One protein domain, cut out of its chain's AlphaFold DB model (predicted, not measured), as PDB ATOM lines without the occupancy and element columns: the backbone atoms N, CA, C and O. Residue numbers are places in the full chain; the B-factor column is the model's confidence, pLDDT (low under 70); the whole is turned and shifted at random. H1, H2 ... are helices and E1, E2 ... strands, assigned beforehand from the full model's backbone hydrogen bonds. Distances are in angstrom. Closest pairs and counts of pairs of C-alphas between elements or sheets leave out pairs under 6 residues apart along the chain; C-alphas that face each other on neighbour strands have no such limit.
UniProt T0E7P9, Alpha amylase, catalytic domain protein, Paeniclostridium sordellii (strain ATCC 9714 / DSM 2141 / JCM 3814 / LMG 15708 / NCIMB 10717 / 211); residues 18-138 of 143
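This is residues 18 to 138 of the 143 residues of the protein "Alpha amylase, catalytic domain protein" of Paeniclostridium sordellii (strain ATCC 9714 / DSM 2141 / JCM 3814 / LMG 15708 / NCIMB 10717 / 211) (UniProt T0E7P9). With little regular structure, this elongated body has H1 and H2 side by side next to strands E1 and E3 at one end, and mostly loops with short E4 at the other. The 121 printed residues run H1, E1, E2, H2, E3, E4, mixed class, 41 in named elements; E1 and E3 form a parallel sheet. It is loose, radius of gyration 17.6 A, spanning 55 by 28 by 20 A.

H1, residues 20 to 32, 18.9 A long, begins at C-alpha 20 (10.380, 13.926, -40.367). E1 is 37 to 40, E2 56 to 60, H2 67 to 78, 16.5 A long, E3 83 to 86. E4, 125 to 127, ends at (-1.624, 12.087, -1.415).

H1 and H2 touch, C-alphas of Ile 24 and Leu 73 closest at 5.7 A, with a shallow tilt of 4 degrees, the same way. Between E1 and E3, N 38 and O 83 are 2.8 A apart, within hydrogen-bond range. O i to N i+4 pairs are within range throughout H2, 7 of 9 in H1.

E1 to E2 and E3 to E4 are long links. The printed part has no cut; no printed residue is under 70.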
ATOM      1  N   GLY A  18       3.822  19.395 -39.601       97.00
ATOM      2  CA  GLY A  18       5.274  19.234 -39.757       97.00
ATOM      3  C   GLY A  18       5.748  17.846 -39.303       97.00
ATOM      4  O   GLY A  18       5.270  17.343 -38.291       97.00
ATOM      5  N   ASN A  19       6.657  17.217 -40.055       98.38
ATOM      6  CA  ASN A  19       7.063  15.821 -39.845       98.38
ATOM      7  C   ASN A  19       8.495  15.531 -40.342       98.38
ATOM      8  O   ASN A  19       9.127  16.368 -41.000       98.38
ATOM      9  N   LEU A  20       9.004  14.328 -40.053       98.62
ATOM     10  CA  LEU A  20      10.380  13.926 -40.367       98.62
ATOM     11  C   LEU A  20      10.653  13.865 -41.879       98.62
ATOM     12  O   LEU A  20      11.726  14.276 -42.324       98.62
ATOM     13  N   LYS A  21       9.676  13.444 -42.699       98.62
ATOM     14  CA  LYS A  21       9.797  13.479 -44.172       98.62
ATOM     15  C   LYS A  21       9.953  14.911 -44.691       98.62
ATOM     16  O   LYS A  21      10.732  15.157 -45.615       98.62
ATOM     17  N   GLY A  22       9.273  15.869 -44.060       98.62
ATOM     18  CA  GLY A  22       9.445  17.296 -44.317       98.62
ATOM     19  C   GLY A  22      10.890  17.745 -44.098       98.62
ATOM     20  O   GLY A  22      11.473  18.374 -44.983       98.62
ATOM     21  N   ILE A  23      11.506  17.345 -42.982       98.62
ATOM     22  CA  ILE A  23      12.921  17.636 -42.698       98.62
ATOM     23  C   ILE A  23      13.827  16.992 -43.753       98.62
ATOM     24  O   ILE A  23      14.672  17.682 -44.327       98.62
ATOM     25  N   ILE A  24      13.609  15.710 -44.076       98.81
ATOM     26  CA  ILE A  24      14.362  14.990 -45.116       98.81
ATOM     27  C   ILE A  24      14.350  15.766 -46.442       98.81
ATOM     28  O   ILE A  24      15.404  15.952 -47.058       98.81
ATOM     29  N   SER A  25      13.187  16.280 -46.855       98.69
ATOM     30  CA  SER A  25      13.032  17.048 -48.101       98.69
ATOM     31  C   SER A  25      13.829  18.362 -48.119       98.69
ATOM     32  O   SER A  25      14.188  18.864 -49.185       98.69
ATOM     33  N   LYS A  26      14.148  18.913 -46.942       98.69
ATOM     34  CA  LYS A  26      14.862  20.186 -46.777       98.69
ATOM     35  C   LYS A  26      16.347  20.022 -46.461       98.69
ATOM     36  O   LYS A  26      17.048  21.026 -46.399       98.69
ATOM     37  N   LEU A  27      16.876  18.801 -46.356       98.75
ATOM     38  CA  LEU A  27      18.299  18.592 -46.052       98.75
ATOM     39  C   LEU A  27      19.251  19.246 -47.072       98.75
ATOM     40  O   LEU A  27      20.307  19.735 -46.686       98.75
ATOM     41  N   ASN A  28      18.891  19.289 -48.362       98.56
ATOM     42  CA  ASN A  28      19.689  20.003 -49.374       98.56
ATOM     43  C   ASN A  28      19.711  21.516 -49.116       98.56
ATOM     44  O   ASN A  28      20.763  22.139 -49.215       98.56
ATOM     45  N   TYR A  29      18.563  22.088 -48.750       98.75
ATOM     46  CA  TYR A  29      18.452  23.499 -48.386       98.75
ATOM     47  C   TYR A  29      19.297  23.816 -47.147       98.75
ATOM     48  O   TYR A  29      20.119  24.725 -47.186       98.75
ATOM     49  N   LEU A  30      19.172  23.011 -46.085       98.69
ATOM     50  CA  LEU A  30      19.960  23.175 -44.859       98.69
ATOM     51  C   LEU A  30      21.465  23.070 -45.134       98.69
ATOM     52  O   LEU A  30      22.243  23.881 -44.637       98.69
ATOM     53  N   LYS A  31      21.878  22.126 -45.988       98.38
ATOM     54  CA  LYS A  31      23.275  22.020 -46.412       98.38
ATOM     55  C   LYS A  31      23.743  23.256 -47.185       98.38
ATOM     56  O   LYS A  31      24.858  23.709 -46.952       98.38
ATOM     57  N   GLY A  32      22.905  23.801 -48.070       98.56
ATOM     58  CA  GLY A  32      23.191  25.033 -48.812       98.56
ATOM     59  C   GLY A  32      23.397  26.251 -47.907       98.56
ATOM     60  O   GLY A  32      24.207  27.111 -48.230       98.56
ATOM     61  N   LEU A  33      22.740  26.284 -46.743       98.56
ATOM     62  CA  LEU A  33      22.963  27.295 -45.702       98.56
ATOM     63  C   LEU A  33      24.241  27.070 -44.873       98.56
ATOM     64  O   LEU A  33      24.578  27.905 -44.041       98.56
ATOM     65  N   GLY A  34      24.937  25.943 -45.050       98.44
ATOM     66  CA  GLY A  34      26.111  25.587 -44.250       98.44
ATOM     67  C   GLY A  34      25.792  24.937 -42.899       98.44
ATOM     68  O   GLY A  34      26.689  24.803 -42.070       98.44
ATOM     69  N   VAL A  35      24.548  24.499 -42.665       98.56
ATOM     70  CA  VAL A  35      24.168  23.791 -41.430       98.56
ATOM     71  C   VAL A  35      24.930  22.467 -41.324       98.56
ATOM     72  O   VAL A  35      24.974  21.686 -42.277       98.56
ATOM     73  N   THR A  36      25.494  22.196 -40.145       98.50
ATOM     74  CA  THR A  36      26.217  20.951 -39.816       98.50
ATOM     75  C   THR A  36      25.586  20.174 -38.660       98.50
ATOM     76  O   THR A  36      25.955  19.025 -38.416       98.50
ATOM     77  N   VAL A  37      24.618  20.764 -37.953       98.69
ATOM     78  CA  VAL A  37      23.897  20.132 -36.843       98.69
ATOM     79  C   VAL A  37      22.429  20.550 -36.884       98.69
ATOM     80  O   VAL A  37      22.124  21.727 -37.056       98.69
ATOM     81  N   ILE A  38      21.525  19.589 -36.709       98.69
ATOM     82  CA  ILE A  38      20.099  19.810 -36.462       98.69
ATOM     83  C   ILE A  38      19.808  19.364 -35.032       98.69
ATOM     84  O   ILE A  38      20.041  18.209 -34.681       98.69
ATOM     85  N   TYR A  39      19.270  20.268 -34.223       98.62
ATOM     86  CA  TYR A  39      18.674  19.930 -32.937       98.62
ATOM     87  C   TYR A  39      17.161  19.819 -33.111       98.62
ATOM     88  O   TYR A  39      16.525  20.738 -33.633       98.62
ATOM     89  N   LEU A  40      16.603  18.674 -32.725       98.38
ATOM     90  CA  LEU A  40      15.170  18.421 -32.752       98.38
ATOM     91  C   LEU A  40      14.617  18.543 -31.334       98.38
ATOM     92  O   LEU A  40      15.079  17.842 -30.434       98.38
ATOM     93  N   SER A  41      13.581  19.369 -31.178       97.88
ATOM     94  CA  SER A  41      12.652  19.280 -30.044       97.88
ATOM     95  C   SER A  41      12.103  17.847 -29.905       97.88
ATOM     96  O   SER A  41      12.240  17.060 -30.848       97.88
ATOM     97  N   PRO A  42      11.460  17.479 -28.781       98.00
ATOM     98  CA  PRO A  42      11.053  16.097 -28.540       98.00
ATOM     99  C   PRO A  42      10.217  15.508 -29.688       98.00
ATOM    100  O   PRO A  42       9.261  16.122 -30.165       98.00
ATOM    101  N   ILE A  43      10.597  14.310 -30.145       98.19
ATOM    102  CA  ILE A  43       9.956  13.604 -31.272       98.19
ATOM    103  C   ILE A  43       9.250  12.309 -30.861       98.19
ATOM    104  O   ILE A  43       8.718  11.596 -31.713       98.19
ATOM    105  N   PHE A  44       9.282  11.983 -29.572       98.19
ATOM    106  CA  PHE A  44       8.684  10.771 -29.029       98.19
ATOM    107  C   PHE A  44       7.180  10.934 -28.818       98.19
ATOM    108  O   PHE A  44       6.675  12.057 -28.723       98.19
ATOM    109  N   LYS A  45       6.472   9.804 -28.748       97.38
ATOM    110  CA  LYS A  45       5.013   9.740 -28.646       97.38
ATOM    111  C   LYS A  45       4.503  10.603 -27.493       97.38
ATOM    112  O   LYS A  45       4.890  10.393 -26.343       97.38
ATOM    113  N   SER A  46       3.617  11.548 -27.797       95.94
ATOM    114  CA  SER A  46       2.920  12.374 -26.804       95.94
ATOM    115  C   SER A  46       1.643  12.995 -27.392       95.94
ATOM    116  O   SER A  46       1.518  13.191 -28.598       95.94
ATOM    117  N   GLN A  47       0.691  13.327 -26.518       91.62
ATOM    118  CA  GLN A  47      -0.572  13.980 -26.875       91.62
ATOM    119  C   GLN A  47      -0.418  15.443 -27.328       91.62
ATOM    120  O   GLN A  47      -1.276  15.951 -28.052       91.62
ATOM    121  N   SER A  48       0.629  16.150 -26.888       93.25
ATOM    122  CA  SER A  48       0.772  17.584 -27.154       93.25
ATOM    123  C   SER A  48       1.447  17.868 -28.488       93.25
ATOM    124  O   SER A  48       2.030  16.997 -29.128       93.25
ATOM    125  N   ASN A  49       1.409  19.118 -28.943       93.19
ATOM    126  CA  ASN A  49       2.172  19.520 -30.127       93.19
ATOM    127  C   ASN A  49       3.673  19.709 -29.850       93.19
ATOM    128  O   ASN A  49       4.470  19.509 -30.764       93.19
ATOM    129  N   HIS A  50       4.056  20.042 -28.614       93.06
ATOM    130  CA  HIS A  50       5.444  20.281 -28.205       93.06
ATOM    131  C   HIS A  50       6.162  19.023 -27.695       93.06
ATOM    132  O   HIS A  50       7.389  19.012 -27.667       93.06
ATOM    133  N   LYS A  51       5.413  17.982 -27.306       95.75
ATOM    134  CA  LYS A  51       5.885  16.631 -26.952       95.75
ATOM    135  C   LYS A  51       6.742  16.496 -25.677       95.75
ATOM    136  O   LYS A  51       7.325  15.442 -25.434       95.75
ATOM    137  N   TYR A  52       6.783  17.527 -24.831       95.19
ATOM    138  CA  TYR A  52       7.502  17.494 -23.538       95.19
ATOM    139  C   TYR A  52       6.773  16.677 -22.453       95.19
ATOM    140  O   TYR A  52       7.383  16.198 -21.510       95.19
ATOM    141  N   ASP A  53       5.476  16.454 -22.613       95.00
ATOM    142  CA  ASP A  53       4.659  15.518 -21.838       95.00
ATOM    143  C   ASP A  53       4.780  14.098 -22.419       95.00
ATOM    144  O   ASP A  53       3.810  13.531 -22.919       95.00
ATOM    145  N   THR A  54       5.995  13.538 -22.423       96.94
ATOM    146  CA  THR A  54       6.283  12.280 -23.126       96.94
ATOM    147  C   THR A  54       5.427  11.118 -22.621       96.94
ATOM    148  O   THR A  54       5.407  10.811 -21.427       96.94
ATOM    149  N   GLY A  55       4.746  10.453 -23.557       96.88
ATOM    150  CA  GLY A  55       3.906   9.288 -23.307       96.88
ATOM    151  C   GLY A  55       4.676   7.967 -23.378       96.88
ATOM    152  O   GLY A  55       4.503   7.100 -22.521       96.88
ATOM    153  N   ASP A  56       5.561   7.838 -24.371       97.19
ATOM    154  CA  ASP A  56       6.462   6.694 -24.546       97.19
ATOM    155  C   ASP A  56       7.772   7.118 -25.234       97.19
ATOM    156  O   ASP A  56       7.786   7.443 -26.420       97.19
ATOM    157  N   TYR A  57       8.886   7.067 -24.495       96.94
ATOM    158  CA  TYR A  57      10.226   7.424 -24.985       96.94
ATOM    159  C   TYR A  57      10.772   6.487 -26.069       96.94
ATOM    160  O   TYR A  57      11.769   6.814 -26.708       96.94
ATOM    161  N   LYS A  58      10.185   5.300 -26.248       96.25
ATOM    162  CA  LYS A  58      10.682   4.292 -27.197       96.25
ATOM    163  C   LYS A  58       9.995   4.353 -28.552       96.25
ATOM    164  O   LYS A  58      10.418   3.656 -29.465       96.25
ATOM    165  N   THR A  59       8.970   5.185 -28.688       97.38
ATOM    166  CA  THR A  59       8.153   5.249 -29.896       97.38
ATOM    167  C   THR A  59       8.237   6.650 -30.488       97.38
ATOM    168  O   THR A  59       7.952   7.631 -29.804       97.38
ATOM    169  N   ILE A  60       8.617   6.756 -31.765       98.25
ATOM    170  CA  ILE A  60       8.485   8.008 -32.524       98.25
ATOM    171  C   ILE A  60       7.006   8.371 -32.614       98.25
ATOM    172  O   ILE A  60       6.164   7.504 -32.848       98.25
ATOM    173  N   ASP A  61       6.684   9.649 -32.427       97.94
ATOM    174  CA  ASP A  61       5.301  10.085 -32.515       97.94
ATOM    175  C   ASP A  61       4.729   9.826 -33.924       97.94
ATOM    176  O   ASP A  61       5.310  10.309 -34.906       97.94
ATOM    177  N   PRO A  62       3.582   9.127 -34.049       96.62
ATOM    178  CA  PRO A  62       2.996   8.791 -35.348       96.62
ATOM    179  C   PRO A  62       2.702   9.999 -36.244       96.62
ATOM    180  O   PRO A  62       2.665   9.867 -37.466       96.62
ATOM    181  N   MET A  63       2.507  11.193 -35.669       96.12
ATOM    182  CA  MET A  63       2.328  12.419 -36.445       96.12
ATOM    183  C   MET A  63       3.618  12.840 -37.167       96.12
ATOM    184  O   MET A  63       3.571  13.447 -38.240       96.12
ATOM    185  N   PHE A  64       4.778  12.538 -36.585       98.06
ATOM    186  CA  PHE A  64       6.083  12.858 -37.155       98.06
ATOM    187  C   PHE A  64       6.603  11.771 -38.097       98.06
ATOM    188  O   PHE A  64       7.334  12.093 -39.042       98.06
ATOM    189  N   GLY A  65       6.220  10.514 -37.874       97.56
ATOM    190  CA  GLY A  65       6.599   9.373 -38.697       97.56
ATOM    191  C   GLY A  65       6.716   8.100 -37.868       97.56
ATOM    192  O   GLY A  65       5.917   7.855 -36.974       97.56
ATOM    193  N   ASP A  66       7.730   7.301 -38.171       98.25
ATOM    194  CA  ASP A  66       8.046   6.045 -37.499       98.25
ATOM    195  C   ASP A  66       9.574   5.891 -37.350       98.25
ATOM    196  O   ASP A  66      10.351   6.772 -37.742       98.25
ATOM    197  N   GLU A  67      10.018   4.777 -36.759       97.88
ATOM    198  CA  GLU A  67      11.446   4.481 -36.603       97.88
ATOM    199  C   GLU A  67      12.198   4.407 -37.937       97.88
ATOM    200  O   GLU A  67      13.353   4.827 -38.008       97.88
ATOM    201  N   GLU A  68      11.574   3.894 -38.998       98.50
ATOM    202  CA  GLU A  68      12.227   3.727 -40.300       98.50
ATOM    203  C   GLU A  68      12.465   5.081 -40.971       98.50
ATOM    204  O   GLU A  68      13.569   5.360 -41.446       98.50
ATOM    205  N   ILE A  69      11.483   5.981 -40.913       98.56
ATOM    206  CA  ILE A  69      11.626   7.365 -41.373       98.56
ATOM    207  C   ILE A  69      12.694   8.095 -40.547       98.56
ATOM    208  O   ILE A  69      13.475   8.879 -41.096       98.56
ATOM    209  N   PHE A  70      12.769   7.849 -39.236       98.56
ATOM    210  CA  PHE A  70      13.803   8.458 -38.401       98.56
ATOM    211  C   PHE A  70      15.212   7.955 -38.760       98.56
ATOM    212  O   PHE A  70      16.130   8.764 -38.928       98.56
ATOM    213  N   LYS A  71      15.385   6.644 -38.982       98.62
ATOM    214  CA  LYS A  71      16.640   6.060 -39.495       98.62
ATOM    215  C   LYS A  71      17.010   6.640 -40.861       98.62
ATOM    216  O   LYS A  71      18.173   6.982 -41.090       98.62
ATOM    217  N   GLU A  72      16.034   6.813 -41.753       98.75
ATOM    218  CA  GLU A  72      16.230   7.439 -43.063       98.75
ATOM    219  C   GLU A  72      16.734   8.885 -42.928       98.75
ATOM    220  O   GLU A  72      17.671   9.282 -43.630       98.75
ATOM    221  N   LEU A  73      16.158   9.665 -42.007       98.81
ATOM    222  CA  LEU A  73      16.595  11.030 -41.717       98.81
ATOM    223  C   LEU A  73      18.055  11.060 -41.250       98.81
ATOM    224  O   LEU A  73      18.848  11.805 -41.829       98.81
ATOM    225  N   ILE A  74      18.427  10.234 -40.268       98.62
ATOM    226  CA  ILE A  74      19.811  10.136 -39.771       98.62
ATOM    227  C   ILE A  74      20.763   9.769 -40.913       98.62
ATOM    228  O   ILE A  74      21.794  10.420 -41.118       98.62
ATOM    229  N   TYR A  75      20.407   8.754 -41.701       98.75
ATOM    230  CA  TYR A  75      21.227   8.300 -42.817       98.75
ATOM    231  C   TYR A  75      21.431   9.412 -43.855       98.75
ATOM    232  O   TYR A  75      22.564   9.728 -44.221       98.75
ATOM    233  N   LYS A  76      20.359  10.073 -44.302       98.75
ATOM    234  CA  LYS A  76      20.445  11.136 -45.316       98.75
ATOM    235  C   LYS A  76      21.138  12.397 -44.801       98.75
ATOM    236  O   LYS A  76      21.835  13.052 -45.583       98.75
ATOM    237  N   ALA A  77      20.964  12.739 -43.525       98.75
ATOM    238  CA  ALA A  77      21.650  13.856 -42.882       98.75
ATOM    239  C   ALA A  77      23.161  13.593 -42.787       98.75
ATOM    240  O   ALA A  77      23.958  14.432 -43.217       98.75
ATOM    241  N   SER A  78      23.569  12.394 -42.356       98.56
ATOM    242  CA  SER A  78      24.990  12.038 -42.237       98.56
ATOM    243  C   SER A  78      25.722  12.075 -43.586       98.56
ATOM    244  O   SER A  78      26.825  12.614 -43.670       98.56
ATOM    245  N   LYS A  79      25.079  11.649 -44.687       98.62
ATOM    246  CA  LYS A  79      25.622  11.791 -46.058       98.62
ATOM    247  C   LYS A  79      25.873  13.240 -46.488       98.62
ATOM    248  O   LYS A  79      26.557  13.469 -47.479       98.62
ATOM    249  N   LYS A  80      25.323  14.218 -45.768       98.31
ATOM    250  CA  LYS A  80      25.528  15.656 -45.992       98.31
ATOM    251  C   LYS A  80      26.464  16.292 -44.962       98.31
ATOM    252  O   LYS A  80      26.694  17.500 -45.028       98.31
ATOM    253  N   GLY A  81      27.021  15.507 -44.040       98.44
ATOM    254  CA  GLY A  81      27.797  16.017 -42.912       98.44
ATOM    255  C   GLY A  81      26.936  16.813 -41.930       98.44
ATOM    256  O   GLY A  81      27.403  17.815 -41.398       98.44
ATOM    257  N   ILE A  82      25.671  16.415 -41.762       98.88
ATOM    258  CA  ILE A  82      24.741  16.997 -40.793       98.88
ATOM    259  C   ILE A  82      24.527  15.984 -39.665       98.88
ATOM    260  O   ILE A  82      24.058  14.873 -39.914       98.88
ATOM    261  N   ASN A  83      24.848  16.378 -38.435       98.62
ATOM    262  CA  ASN A  83      24.577  15.599 -37.228       98.62
ATOM    263  C   ASN A  83      23.185  15.919 -36.673       98.62
ATOM    264  O   ASN A  83      22.662  17.012 -36.893       98.62
ATOM    265  N   ILE A  84      22.599  14.980 -35.933       98.50
ATOM    266  CA  ILE A  84      21.289  15.149 -35.296       98.50
ATOM    267  C   ILE A  84      21.451  15.022 -33.784       98.50
ATOM    268  O   ILE A  84      22.049  14.061 -33.308       98.50
ATOM    269  N   ILE A  85      20.908  15.988 -33.048       98.50
ATOM    270  CA  ILE A  85      20.802  15.974 -31.586       98.50
ATOM    271  C   ILE A  85      19.318  15.906 -31.226       98.50
ATOM    272  O   ILE A  85      18.515  16.659 -31.780       98.50
ATOM    273  N   LEU A  86      18.967  15.005 -30.308       98.12
ATOM    274  CA  LEU A  86      17.611  14.866 -29.783       98.12
ATOM    275  C   LEU A  86      17.481  15.524 -28.414       98.12
ATOM    276  O   LEU A  86      18.415  15.501 -27.612       98.12
ATOM    277  N   ASP A  87      16.293  16.048 -28.146       97.38
ATOM    278  CA  ASP A  87      15.890  16.509 -26.826       97.38
ATOM    279  C   ASP A  87      15.489  15.336 -25.912       97.38
ATOM    280  O   ASP A  87      14.576  14.565 -26.224       97.38
ATOM    281  N   GLY A  88      16.202  15.187 -24.795       95.31
ATOM    282  CA  GLY A  88      15.965  14.154 -23.790       95.31
ATOM    283  C   GLY A  88      15.204  14.701 -22.588       95.31
ATOM    284  O   GLY A  88      15.812  15.180 -21.628       95.31
ATOM    285  N   VAL A  89      13.875  14.590 -22.604       95.19
ATOM    286  CA  VAL A  89      13.008  15.084 -21.522       95.19
ATOM    287  C   VAL A  89      12.971  14.083 -20.366       95.19
ATOM    288  O   VAL A  89      12.016  13.348 -20.198       95.19
ATOM    289  N   PHE A  90      14.031  14.012 -19.563       94.44
ATOM    290  CA  PHE A  90      14.144  12.993 -18.502       94.44
ATOM    291  C   PHE A  90      13.695  13.462 -17.116       94.44
ATOM    292  O   PHE A  90      13.711  12.690 -16.163       94.44
ATOM    293  N   SER A  91      13.332  14.739 -16.978       93.19
ATOM    294  CA  SER A  91      13.005  15.336 -15.675       93.19
ATOM    295  C   SER A  91      11.572  15.081 -15.191       93.19
ATOM    296  O   SER A  91      11.301  15.295 -14.012       93.19
ATOM    297  N   HIS A  92      10.674  14.697 -16.098       94.19
ATOM    298  CA  HIS A  92       9.253  14.418 -15.879       94.19
ATOM    299  C   HIS A  92       8.720  13.610 -17.070       94.19
ATOM    300  O   HIS A  92       9.377  13.545 -18.105       94.19
ATOM    301  N   THR A  93       7.533  13.022 -16.945       97.00
ATOM    302  CA  THR A  93       6.801  12.413 -18.073       97.00
ATOM    303  C   THR A  93       5.537  13.215 -18.381       97.00
ATOM    304  O   THR A  93       5.258  14.207 -17.715       97.00
ATOM    305  N   GLY A  94       4.736  12.779 -19.355       96.31
ATOM    306  CA  GLY A  94       3.332  13.187 -19.447       96.31
ATOM    307  C   GLY A  94       2.447  12.450 -18.440       96.31
ATOM    308  O   GLY A  94       2.765  11.326 -18.024       96.31
ATOM    309  N   ASP A  95       1.324  13.063 -18.066       95.50
ATOM    310  CA  ASP A  95       0.269  12.413 -17.280       95.50
ATOM    311  C   ASP A  95      -0.430  11.287 -18.069       95.50
ATOM    312  O   ASP A  95      -0.811  10.262 -17.494       95.50
ATOM    313  N   ASP A  96      -0.499  11.421 -19.395       95.56
ATOM    314  CA  ASP A  96      -0.867  10.352 -20.329       95.56
ATOM    315  C   ASP A  96       0.351   9.571 -20.858       95.56
ATOM    316  O   ASP A  96       0.667   9.564 -22.052       95.56
ATOM    317  N   SER A  97       1.072   8.913 -19.953       97.19
ATOM    318  CA  SER A  97       2.219   8.059 -20.292       97.19
ATOM    319  C   SER A  97       2.008   6.600 -19.917       97.19
ATOM    320  O   SER A  97       1.209   6.295 -19.035       97.19
ATOM    321  N   ILE A  98       2.797   5.691 -20.507       97.38
ATOM    322  CA  ILE A  98       2.813   4.268 -20.111       97.38
ATOM    323  C   ILE A  98       3.121   4.072 -18.616       97.38
ATOM    324  O   ILE A  98       2.792   3.041 -18.030       97.38
ATOM    325  N   TYR A  99       3.766   5.067 -18.005       97.06
ATOM    326  CA  TYR A  99       4.247   5.045 -16.633       97.06
ATOM    327  C   TYR A  99       3.219   5.613 -15.647       97.06
ATOM    328  O   TYR A  99       2.998   5.027 -14.588       97.06
ATOM    329  N   PHE A 100       2.604   6.754 -15.975       97.75
ATOM    330  CA  PHE A 100       1.646   7.440 -15.103       97.75
ATOM    331  C   PHE A 100       0.201   7.007 -15.389       97.75
ATOM    332  O   PHE A 100      -0.540   6.701 -14.455       97.75
ATOM    333  N   ASN A 101      -0.150   6.890 -16.674       97.31
ATOM    334  CA  ASN A 101      -1.401   6.378 -17.242       97.31
ATOM    335  C   ASN A 101      -2.680   6.946 -16.606       97.31
ATOM    336  O   ASN A 101      -3.597   6.202 -16.251       97.31
ATOM    337  N   LYS A 102      -2.756   8.271 -16.448       96.56
ATOM    338  CA  LYS A 102      -3.891   8.938 -15.791       96.56
ATOM    339  C   LYS A 102      -5.238   8.644 -16.458       96.56
ATOM    340  O   LYS A 102      -6.238   8.508 -15.758       96.56
ATOM    341  N   TYR A 103      -5.258   8.527 -17.786       95.56
ATOM    342  CA  TYR A 103      -6.488   8.345 -18.568       95.56
ATOM    343  C   TYR A 103      -6.756   6.892 -18.984       95.56
ATOM    344  O   TYR A 103      -7.815   6.610 -19.534       95.56
ATOM    345  N   GLY A 104      -5.838   5.959 -18.707       95.94
ATOM    346  CA  GLY A 104      -6.017   4.549 -19.061       95.94
ATOM    347  C   GLY A 104      -5.856   4.239 -20.552       95.94
ATOM    348  O   GLY A 104      -6.383   3.232 -21.010       95.94
ATOM    349  N   ASN A 105      -5.132   5.072 -21.305       95.62
ATOM    350  CA  ASN A 105      -4.895   4.881 -22.742       95.62
ATOM    351  C   ASN A 105      -3.834   3.813 -23.060       95.62
ATOM    352  O   ASN A 105      -3.597   3.501 -24.228       95.62
ATOM    353  N   TYR A 106      -3.178   3.264 -22.037       95.44
ATOM    354  CA  TYR A 106      -2.174   2.210 -22.169       95.44
ATOM    355  C   TYR A 106      -2.585   0.965 -21.381       95.44
ATOM    356  O   TYR A 106      -3.124   1.077 -20.280       95.44
ATOM    357  N   ASP A 107      -2.253  -0.218 -21.904       94.81
ATOM    358  CA  ASP A 107      -2.576  -1.507 -21.270       94.81
ATOM    359  C   ASP A 107      -1.838  -1.726 -19.933       94.81
ATOM    360  O   ASP A 107      -2.218  -2.569 -19.119       94.81
ATOM    361  N   SER A 108      -0.752  -0.987 -19.689       93.81
ATOM    362  CA  SER A 108       0.028  -1.076 -18.455       93.81
ATOM    363  C   SER A 108      -0.625  -0.327 -17.294       93.81
ATOM    364  O   SER A 108      -1.022   0.827 -17.426       93.81
ATOM    365  N   LEU A 109      -0.623  -0.941 -16.108       97.38
ATOM    366  CA  LEU A 109      -1.054  -0.281 -14.875       97.38
ATOM    367  C   LEU A 109      -0.092   0.862 -14.508       97.38
ATOM    368  O   LEU A 109       1.058   0.605 -14.135       97.38
ATOM    369  N   GLY A 110      -0.556   2.109 -14.600       97.88
ATOM    370  CA  GLY A 110       0.239   3.300 -14.297       97.88
ATOM    371  C   GLY A 110       0.220   3.704 -12.824       97.88
ATOM    372  O   GLY A 110      -0.647   3.292 -12.050       97.88
ATOM    373  N   ALA A 111       1.184   4.540 -12.438       98.19
ATOM    374  CA  ALA A 111       1.361   5.025 -11.072       98.19
ATOM    375  C   ALA A 111       0.149   5.815 -10.548       98.19
ATOM    376  O   ALA A 111      -0.207   5.693  -9.375       98.19
ATOM    377  N   TYR A 112      -0.536   6.571 -11.413       98.00
ATOM    378  CA  TYR A 112      -1.755   7.290 -11.036       98.00
ATOM    379  C   TYR A 112      -2.894   6.330 -10.675       98.00
ATOM    380  O   TYR A 112      -3.657   6.578  -9.749       98.00
ATOM    381  N   GLN A 113      -2.994   5.199 -11.372       98.06
ATOM    382  CA  GLN A 113      -4.123   4.279 -11.243       98.06
ATOM    383  C   GLN A 113      -4.032   3.393  -9.994       98.06
ATOM    384  O   GLN A 113      -5.059   2.993  -9.448       98.06
ATOM    385  N   SER A 114      -2.824   3.050  -9.533       97.69
ATOM    386  CA  SER A 114      -2.655   2.166  -8.377       97.69
ATOM    387  C   SER A 114      -1.273   2.257  -7.734       97.69
ATOM    388  O   SER A 114      -0.254   2.261  -8.423       97.69
ATOM    389  N   LYS A 115      -1.242   2.159  -6.397       97.56
ATOM    390  CA  LYS A 115      -0.011   1.975  -5.608       97.56
ATOM    391  C   LYS A 115       0.716   0.655  -5.905       97.56
ATOM    392  O   LYS A 115       1.900   0.537  -5.616       97.56
ATOM    393  N   ASN A 116       0.028  -0.316  -6.516       97.56
ATOM    394  CA  ASN A 116       0.611  -1.591  -6.945       97.56
ATOM    395  C   ASN A 116       1.268  -1.516  -8.334       97.56
ATOM    396  O   ASN A 116       1.812  -2.514  -8.808       97.56
ATOM    397  N   SER A 117       1.202  -0.369  -9.020       98.06
ATOM    398  CA  SER A 117       1.929  -0.186 -10.274       98.06
ATOM    399  C   SER A 117       3.429  -0.357 -10.042       98.06
ATOM    400  O   SER A 117       4.000   0.223  -9.119       98.06
ATOM    401  N   LYS A 118       4.106  -1.068 -10.950       97.69
ATOM    402  CA  LYS A 118       5.576  -1.161 -10.958       97.69
ATOM    403  C   LYS A 118       6.271   0.199 -11.121       97.69
ATOM    404  O   LYS A 118       7.467   0.299 -10.880       97.69
ATOM    405  N   PHE A 119       5.528   1.217 -11.559       97.50
ATOM    406  CA  PHE A 119       6.003   2.584 -11.741       97.50
ATOM    407  C   PHE A 119       5.653   3.494 -10.561       97.50
ATOM    408  O   PHE A 119       6.006   4.665 -10.590       97.50
ATOM    409  N   PHE A 120       4.957   3.001  -9.527       97.88
ATOM    410  CA  PHE A 120       4.485   3.850  -8.431       97.88
ATOM    411  C   PHE A 120       5.628   4.611  -7.745       97.88
ATOM    412  O   PHE A 120       5.512   5.808  -7.511       97.88
ATOM    413  N   SER A 121       6.764   3.946  -7.507       97.38
ATOM    414  CA  SER A 121       7.952   4.550  -6.890       97.38
ATOM    415  C   SER A 121       8.743   5.490  -7.805       97.38
ATOM    416  O   SER A 121       9.727   6.069  -7.353       97.38
ATOM    417  N   TRP A 122       8.363   5.627  -9.080       97.19
ATOM    418  CA  TRP A 122       9.012   6.562 -10.004       97.19
ATOM    419  C   TRP A 122       8.505   7.997  -9.840       97.19
ATOM    420  O   TRP A 122       9.134   8.895 -10.382       97.19
ATOM    421  N   TYR A 123       7.405   8.198  -9.108       97.31
ATOM    422  CA  TYR A 123       6.774   9.499  -8.893       97.31
ATOM    423  C   TYR A 123       6.670   9.819  -7.409       97.31
ATOM    424  O   TYR A 123       6.550   8.919  -6.572       97.31
ATOM    425  N   ASN A 124       6.643  11.108  -7.080       96.25
ATOM    426  CA  ASN A 124       6.498  11.551  -5.699       96.25
ATOM    427  C   ASN A 124       5.053  11.972  -5.380       96.25
ATOM    428  O   ASN A 124       4.666  13.119  -5.604       96.25
ATOM    429  N   PHE A 125       4.256  11.050  -4.830       97.25
ATOM    430  CA  PHE A 125       2.901  11.335  -4.341       97.25
ATOM    431  C   PHE A 125       2.918  11.838  -2.892       97.25
ATOM    432  O   PHE A 125       3.458  11.177  -2.007       97.25
ATOM    433  N   LYS A 126       2.253  12.970  -2.645       95.12
ATOM    434  CA  LYS A 126       1.937  13.487  -1.302       95.12
ATOM    435  C   LYS A 126       0.643  12.867  -0.780       95.12
ATOM    436  O   LYS A 126       0.609  12.394   0.350       95.12
ATOM    437  N   ASP A 127      -0.370  12.802  -1.643       96.31
ATOM    438  CA  ASP A 127      -1.624  12.087  -1.415       96.31
ATOM    439  C   ASP A 127      -2.116  11.459  -2.730       96.31
ATOM    440  O   ASP A 127      -2.408  12.138  -3.717       96.31
ATOM    441  N   HIS A 128      -2.147  10.128  -2.780       96.50
ATOM    442  CA  HIS A 128      -2.445   9.394  -4.011       96.50
ATOM    443  C   HIS A 128      -3.962   9.329  -4.263       96.50
ATOM    444  O   HIS A 128      -4.698   8.967  -3.346       96.50
ATOM    445  N   PRO A 129      -4.444   9.587  -5.497       95.69
ATOM    446  CA  PRO A 129      -3.667   9.858  -6.712       95.69
ATOM    447  C   PRO A 129      -3.517  11.348  -7.061       95.69
ATOM    448  O   PRO A 129      -2.851  11.666  -8.040       95.69
ATOM    449  N   ASN A 130      -4.154  12.263  -6.325       94.00
ATOM    450  CA  ASN A 130      -4.411  13.629  -6.805       94.00
ATOM    451  C   ASN A 130      -3.337  14.665  -6.443       94.00
ATOM    452  O   ASN A 130      -3.283  15.718  -7.084       94.00
ATOM    453  N   GLU A 131      -2.490  14.384  -5.452       95.25
ATOM    454  CA  GLU A 131      -1.419  15.274  -5.013       95.25
ATOM    455  C   GLU A 131      -0.054  14.616  -5.213       95.25
ATOM    456  O   GLU A 131       0.320  13.666  -4.525       95.25
ATOM    457  N   TYR A 132       0.707  15.149  -6.164       95.62
ATOM    458  CA  TYR A 132       2.036  14.676  -6.540       95.62
ATOM    459  C   TYR A 132       2.905  15.841  -7.007       95.62
ATOM    460  O   TYR A 132       2.403  16.906  -7.381       95.62
ATOM    461  N   ASP A 133       4.219  15.652  -6.965       95.69
ATOM    462  CA  ASP A 133       5.144  16.637  -7.506       95.69
ATOM    463  C   ASP A 133       5.020  16.726  -9.028       95.69
ATOM    464  O   ASP A 133       4.838  15.742  -9.741       95.69
ATOM    465  N   CYS A 134       5.096  17.957  -9.520       92.50
ATOM    466  CA  CYS A 134       4.927  18.285 -10.925       92.50
ATOM    467  C   CYS A 134       6.011  19.267 -11.349       92.50
ATOM    468  O   CYS A 134       6.456  20.103 -10.550       92.50
ATOM    469  N   TRP A 135       6.384  19.243 -12.625       89.31
ATOM    470  CA  TRP A 135       7.259  20.268 -13.178       89.31
ATOM    471  C   TRP A 135       6.567  21.635 -13.108       89.31
ATOM    472  O   TRP A 135       5.560  21.875 -13.771       89.31
ATOM    473  N   TRP A 136       7.076  22.521 -12.243       86.06
ATOM    474  CA  TRP A 136       6.564  23.885 -12.038       86.06
ATOM    475  C   TRP A 136       5.064  23.941 -11.681       86.06
ATOM    476  O   TRP A 136       4.371  24.903 -12.002       86.06
ATOM    477  N   GLY A 137       4.549  22.900 -11.016       85.62
ATOM    478  CA  GLY A 137       3.131  22.803 -10.645       85.62
ATOM    479  C   GLY A 137       2.183  22.459 -11.801       85.62
ATOM    480  O   GLY A 137       0.969  22.451 -11.611       85.62
ATOM    481  N   VAL A 138       2.705  22.154 -12.993       86.25
ATOM    482  CA  VAL A 138       1.899  21.767 -14.157       86.25
ATOM    483  C   VAL A 138       1.459  20.310 -14.011       86.25
ATOM    484  O   VAL A 138       2.251  19.398 -14.228       86.25
TER     485      VAL A 138